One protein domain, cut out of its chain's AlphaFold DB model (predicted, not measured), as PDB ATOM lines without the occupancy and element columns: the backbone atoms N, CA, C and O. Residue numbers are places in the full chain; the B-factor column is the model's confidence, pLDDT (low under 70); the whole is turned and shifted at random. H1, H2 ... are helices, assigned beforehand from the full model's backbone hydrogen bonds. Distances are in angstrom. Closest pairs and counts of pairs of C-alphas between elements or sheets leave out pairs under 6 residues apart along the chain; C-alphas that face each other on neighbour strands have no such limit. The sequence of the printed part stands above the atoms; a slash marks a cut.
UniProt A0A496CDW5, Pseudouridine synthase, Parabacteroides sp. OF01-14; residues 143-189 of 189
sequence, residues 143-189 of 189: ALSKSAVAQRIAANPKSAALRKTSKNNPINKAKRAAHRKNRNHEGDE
ATOM      1  N   ALA A 143      24.052 -21.494   5.118       67.38
ATOM      2  CA  ALA A 143      23.207 -21.857   6.251       67.38
ATOM      3  C   ALA A 143      22.654 -23.272   6.015       67.38
ATOM      4  O   ALA A 143      22.124 -23.558   4.941       67.38
ATOM      5  N   LEU A 144      22.807 -24.161   7.002       69.69
ATOM      6  CA  LEU A 144      22.290 -25.526   6.913       69.69
ATOM      7  C   LEU A 144      20.790 -25.492   6.594       69.69
ATOM      8  O   LEU A 144      20.044 -24.672   7.141       69.69
ATOM      9  N   SER A 145      20.349 -26.390   5.713       79.06
ATOM     10  CA  SER A 145      18.932 -26.530   5.386       79.06
ATOM     11  C   SER A 145      18.117 -26.802   6.657       79.06
ATOM     12  O   SER A 145      18.618 -27.363   7.634       79.06
ATOM     13  N   LYS A 146      16.831 -26.424   6.662       71.50
ATOM     14  CA  LYS A 146      15.940 -26.676   7.814       71.50
ATOM     15  C   LYS A 146      15.933 -28.158   8.217       71.50
ATOM     16  O   LYS A 146      15.879 -28.453   9.409       71.50
ATOM     17  N   SER A 147      16.034 -29.062   7.239       74.12
ATOM     18  CA  SER A 147      16.159 -30.505   7.458       74.12
ATOM     19  C   SER A 147      17.490 -30.877   8.115       74.12
ATOM     20  O   SER A 147      17.480 -31.569   9.130       74.12
ATOM     21  N   ALA A 148      18.616 -30.349   7.630       76.12
ATOM     22  CA  ALA A 148      19.933 -30.611   8.211       76.12
ATOM     23  C   ALA A 148      20.072 -30.051   9.642       76.12
ATOM     24  O   ALA A 148      20.654 -30.694  10.515       76.12
ATOM     25  N   VAL A 149      19.491 -28.877   9.922       76.38
ATOM     26  CA  VAL A 149      19.453 -28.304  11.280       76.38
ATOM     27  C   VAL A 149      18.631 -29.186  12.223       76.38
ATOM     28  O   VAL A 149      19.066 -29.447  13.344       76.38
ATOM     29  N   ALA A 150      17.468 -29.677  11.782       76.31
ATOM     30  CA  ALA A 150      16.622 -30.556  12.589       76.31
ATOM     31  C   ALA A 150      17.305 -31.899  12.893       76.31
ATOM     32  O   ALA A 150      17.305 -32.330  14.046       76.31
ATOM     33  N   GLN A 151      17.947 -32.513  11.894       78.50
ATOM     34  CA  GLN A 151      18.708 -33.756  12.055       78.50
ATOM     35  C   GLN A 151      19.872 -33.589  13.036       78.50
ATOM     36  O   GLN A 151      20.044 -34.411  13.929       78.50
ATOM     37  N   ARG A 152      20.625 -32.486  12.948       75.62
ATOM     38  CA  ARG A 152      21.727 -32.191  13.878       75.62
ATOM     39  C   ARG A 152      21.247 -31.985  15.319       75.62
ATOM     40  O   ARG A 152      21.915 -32.422  16.250       75.62
ATOM     41  N   ILE A 153      20.105 -31.318  15.509       74.50
ATOM     42  CA  ILE A 153      19.504 -31.139  16.840       74.50
ATOM     43  C   ILE A 153      19.055 -32.492  17.402       74.50
ATOM     44  O   ILE A 153      19.322 -32.763  18.570       74.50
ATOM     45  N   ALA A 154      18.425 -33.337  16.580       73.00
ATOM     46  CA  ALA A 154      17.976 -34.676  16.966       73.00
ATOM     47  C   ALA A 154      19.141 -35.622  17.302       73.00
ATOM     48  O   ALA A 154      19.070 -36.349  18.286       73.00
ATOM     49  N   ALA A 155      20.235 -35.556  16.538       76.00
ATOM     50  CA  ALA A 155      21.436 -36.360  16.754       76.00
ATOM     51  C   ALA A 155      22.202 -35.991  18.039       76.00
ATOM     52  O   ALA A 155      23.055 -36.757  18.479       76.00
ATOM     53  N   ASN A 156      21.911 -34.838  18.659       80.75
ATOM     54  CA  ASN A 156      22.522 -34.428  19.922       80.75
ATOM     55  C   ASN A 156      21.495 -34.460  21.077       80.75
ATOM     56  O   ASN A 156      20.826 -33.450  21.349       80.75
ATOM     57  N   PRO A 157      21.384 -35.589  21.807       67.75
ATOM     58  CA  PRO A 157      20.346 -35.803  22.818       67.75
ATOM     59  C   PRO A 157      20.469 -34.873  24.038       67.75
ATOM     60  O   PRO A 157      19.509 -34.712  24.790       67.75
ATOM     61  N   LYS A 158      21.620 -34.207  24.234       74.94
ATOM     62  CA  LYS A 158      21.843 -33.239  25.327       74.94
ATOM     63  C   LYS A 158      21.467 -31.798  24.961       74.94
ATOM     64  O   LYS A 158      21.617 -30.898  25.795       74.94
ATOM     65  N   SER A 159      20.980 -31.549  23.744       77.69
ATOM     66  CA  SER A 159      20.642 -30.197  23.298       77.69
ATOM     67  C   SER A 159      19.553 -29.556  24.174       77.69
ATOM     68  O   SER A 159      18.532 -30.158  24.513       77.69
ATOM     69  N   ALA A 160      19.749 -28.286  24.544       78.25
ATOM     70  CA  ALA A 160      18.817 -27.554  25.409       78.25
ATOM     71  C   ALA A 160      17.398 -27.437  24.811       78.25
ATOM     72  O   ALA A 160      16.422 -27.269  25.545       78.25
ATOM     73  N   ALA A 161      17.262 -27.550  23.487       80.25
ATOM     74  CA  ALA A 161      15.978 -27.547  22.795       80.25
ATOM     75  C   ALA A 161      15.166 -28.833  23.028       80.25
ATOM     76  O   ALA A 161      13.944 -28.751  23.074       80.25
ATOM     77  N   LEU A 162      15.808 -29.992  23.221       78.19
ATOM     78  CA  LEU A 162      15.124 -31.286  23.376       78.19
ATOM     79  C   LEU A 162      14.780 -31.646  24.828       78.19
ATOM     80  O   LEU A 162      14.048 -32.606  25.070       78.19
ATOM     81  N   ARG A 163      15.242 -30.867  25.812       84.69
ATOM     82  CA  ARG A 163      14.901 -31.085  27.228       84.69
ATOM     83  C   ARG A 163      13.385 -31.024  27.452       84.69
ATOM     84  O   ARG A 163      12.695 -30.209  26.834       84.69
ATOM     85  N   LYS A 164      12.864 -31.837  28.380       82.81
ATOM     86  CA  LYS A 164      11.420 -31.909  28.703       82.81
ATOM     87  C   LYS A 164      10.852 -30.566  29.184       82.81
ATOM     88  O   LYS A 164       9.726 -30.218  28.847       82.81
ATOM     89  N   THR A 165      11.660 -29.779  29.894       84.44
ATOM     90  CA  THR A 165      11.314 -28.435  30.389       84.44
ATOM     91  C   THR A 165      11.442 -27.335  29.329       84.44
ATOM     92  O   THR A 165      11.032 -26.197  29.557       84.44
ATOM     93  N   SER A 166      12.007 -27.634  28.155       82.62
ATOM     94  CA  SER A 166      12.297 -26.620  27.145       82.62
ATOM     95  C   SER A 166      11.037 -26.166  26.417       82.62
ATOM     96  O   SER A 166      10.287 -26.965  25.848       82.62
ATOM     97  N   LYS A 167      10.844 -24.846  26.341       80.88
ATOM     98  CA  LYS A 167       9.792 -24.230  25.519       80.88
ATOM     99  C   LYS A 167      10.042 -24.418  24.019       80.88
ATOM    100  O   LYS A 167       9.105 -24.262  23.247       80.88
ATOM    101  N   ASN A 168      11.260 -24.741  23.591       82.62
ATOM    102  CA  ASN A 168      11.586 -24.931  22.172       82.62
ATOM    103  C   ASN A 168      11.550 -26.403  21.745       82.62
ATOM    104  O   ASN A 168      11.793 -26.698  20.577       82.62
ATOM    105  N   ASN A 169      11.180 -27.301  22.662       86.19
ATOM    106  CA  ASN A 169      10.983 -28.711  22.371       86.19
ATOM    107  C   ASN A 169       9.819 -28.892  21.379       86.19
ATOM    108  O   ASN A 169       8.737 -28.337  21.617       86.19
ATOM    109  N   PRO A 170      10.009 -29.644  20.278       85.12
ATOM    110  CA  PRO A 170       8.979 -29.850  19.263       85.12
ATOM    111  C   PRO A 170       7.679 -30.420  19.843       85.12
ATOM    112  O   PRO A 170       6.603 -29.960  19.463       85.12
ATOM    113  N   ILE A 171       7.764 -31.313  20.835       83.56
ATOM    114  CA  ILE A 171       6.605 -31.908  21.517       83.56
ATOM    115  C   ILE A 171       5.823 -30.824  22.276       83.56
ATOM    116  O   ILE A 171       4.616 -30.672  22.100       83.56
ATOM    117  N   ASN A 172       6.511 -29.994  23.065       86.19
ATOM    118  CA  ASN A 172       5.881 -28.898  23.814       86.19
ATOM    119  C   ASN A 172       5.356 -27.787  22.889       86.19
ATOM    120  O   ASN A 172       4.396 -27.082  23.207       86.19
ATOM    121  N   LYS A 173       5.993 -27.589  21.732       85.81
ATOM    122  CA  LYS A 173       5.534 -26.654  20.702       85.81
ATOM    123  C   LYS A 173       4.251 -27.149  20.035       85.81
ATOM    124  O   LYS A 173       3.330 -26.348  19.917       85.81
ATOM    125  N   ALA A 174       4.170 -28.432  19.682       85.62
ATOM    126  CA  ALA A 174       2.964 -29.051  19.135       85.62
ATOM    127  C   ALA A 174       1.798 -28.986  20.134       85.62
ATOM    128  O   ALA A 174       0.731 -28.490  19.786       85.62
ATOM    129  N   LYS A 175       2.034 -29.343  21.407       84.12
ATOM    130  CA  LYS A 175       1.023 -29.237  22.476       84.12
ATOM    131  C   LYS A 175       0.478 -27.815  22.633       84.12
ATOM    132  O   LYS A 175      -0.730 -27.612  22.686       84.12
ATOM    133  N   ARG A 176       1.346 -26.795  22.644       83.12
ATOM    134  CA  ARG A 176       0.905 -25.386  22.718       83.12
ATOM    135  C   ARG A 176       0.169 -24.918  21.467       83.12
ATOM    136  O   ARG A 176      -0.713 -24.075  21.581       83.12
ATOM    137  N   ALA A 177       0.553 -25.407  20.289       83.00
ATOM    138  CA  ALA A 177      -0.146 -25.096  19.048       83.00
ATOM    139  C   ALA A 177      -1.560 -25.698  19.051       83.00
ATOM    140  O   ALA A 177      -2.506 -24.984  18.735       83.00
ATOM    141  N   ALA A 178      -1.710 -26.945  19.508       82.19
ATOM    142  CA  ALA A 178      -3.007 -27.592  19.693       82.19
ATOM    143  C   ALA A 178      -3.882 -26.838  20.711       82.19
ATOM    144  O   ALA A 178      -4.994 -26.441  20.385       82.19
ATOM    145  N   HIS A 179      -3.345 -26.493  21.888       80.19
ATOM    146  CA  HIS A 179      -4.075 -25.688  22.880       80.19
ATOM    147  C   HIS A 179      -4.472 -24.288  22.387       80.19
ATOM    148  O   HIS A 179      -5.436 -23.707  22.880       80.19
ATOM    149  N   ARG A 180      -3.720 -23.695  21.454       77.25
ATOM    150  CA  ARG A 180      -4.123 -22.437  20.808       77.25
ATOM    151  C   ARG A 180      -5.243 -22.646  19.799       77.25
ATOM    152  O   ARG A 180      -6.087 -21.773  19.688       77.25
ATOM    153  N   LYS A 181      -5.242 -23.769  19.077       74.69
ATOM    154  CA  LYS A 181      -6.290 -24.094  18.109       74.69
ATOM    155  C   LYS A 181      -7.626 -24.342  18.813       74.69
ATOM    156  O   LYS A 181      -8.615 -23.768  18.392       74.69
ATOM    157  N   ASN A 182      -7.622 -25.087  19.919       70.69
ATOM    158  CA  ASN A 182      -8.849 -25.397  20.662       70.69
ATOM    159  C   ASN A 182      -9.463 -24.149  21.316       70.69
ATOM    160  O   ASN A 182     -10.648 -23.904  21.155       70.69
ATOM    161  N   ARG A 183      -8.645 -23.276  21.927       65.44
ATOM    162  CA  ARG A 183      -9.133 -21.996  22.488       65.44
ATOM    163  C   ARG A 183      -9.721 -21.030  21.461       65.44
ATOM    164  O   ARG A 183     -10.440 -20.121  21.842       65.44
ATOM    165  N   ASN A 184      -9.359 -21.181  20.192       60.16
ATOM    166  CA  ASN A 184      -9.902 -20.360  19.118       60.16
ATOM    167  C   ASN A 184     -11.130 -21.010  18.459       60.16
ATOM    168  O   ASN A 184     -11.704 -20.389  17.580       60.16
ATOM    169  N   HIS A 185     -11.479 -22.250  18.817       59.28
ATOM    170  CA  HIS A 185     -12.638 -22.966  18.275       59.28
ATOM    171  C   HIS A 185     -13.830 -22.947  19.245       59.28
ATOM    172  O   HIS A 185     -14.961 -22.990  18.802       59.28
ATOM    173  N   GLU A 186     -13.583 -22.790  20.549       54.16
ATOM    174  CA  GLU A 186     -14.613 -22.635  21.598       54.16
ATOM    175  C   GLU A 186     -15.231 -21.217  21.670       54.16
ATOM    176  O   GLU A 186     -15.892 -20.884  22.647       54.16
ATOM    177  N   GLY A 187     -14.967 -20.346  20.689       55.03
ATOM    178  CA  GLY A 187     -15.449 -18.955  20.667       55.03
ATOM    179  C   GLY A 187     -16.415 -18.618  19.529       55.03
ATOM    180  O   GLY A 187     -16.780 -17.453  19.416       55.03
ATOM    181  N   ASP A 188     -16.783 -19.602  18.702       55.41
ATOM    182  CA  ASP A 188     -17.656 -19.442  17.526       55.41
ATOM    183  C   ASP A 188     -18.882 -20.395  17.568       55.41
ATOM    184  O   ASP A 188     -19.398 -20.777  16.518       55.41
ATOM    185  N   GLU A 189     -19.353 -20.782  18.762       43.84
ATOM    186  CA  GLU A 189     -20.675 -21.410  18.978       43.84
ATOM    187  C   GLU A 189     -21.546 -20.554  19.904       43.84
ATOM    188  O   GLU A 189     -21.019 -20.070  20.934       43.84
TER     189      GLU A 189
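What this domain is: This is residues 143 to 189 of the 189 residues of the protein "Pseudouridine synthase" of Parabacteroides sp. OF01-14 (UniProt A0A496CDW5). Two separate helices, H1 and then the longer H2, form the two arms of an open, bracket-like shape, joined by a winding loop and with no contact between them. Residues 145 to 151 stick out at one end and residues 177 to 189 at the other. The printed part has 47 residues with two named helices and no named strand, an all-helix class. It is only just extended, close to loose, with a radius of gyration of the C-alphas of 14.7 A, and spans 45 by 24 by 12 A.

How they stand to each other: Start with H1, residues 146 to 155, and go on to H2, residues 170 to 183: the two are apart, with no C-alpha of one within 8 A of the other. In H1 and H2 every O i to N i+4 pair is within hydrogen-bond range.

Where its parts are: Find C-alpha 146 at (15.940, -26.676, 7.814); from there H1 runs 14.3 A to C-alpha 155. Find C-alpha 170 at (8.979, -29.850, 19.263); H2 runs 20.0 A to C-alpha 183 at (-9.133, -21.996, 22.488).

The domain as a whole: The C-alphas of Ala 143 and Glu 189, the two farthest apart, are 45.7 A apart. Residues 156 to 169 make a long link, and the printed part has no cut. Look for pLDDT under 70 at residues 143 to 144, 157 and 183 to 189.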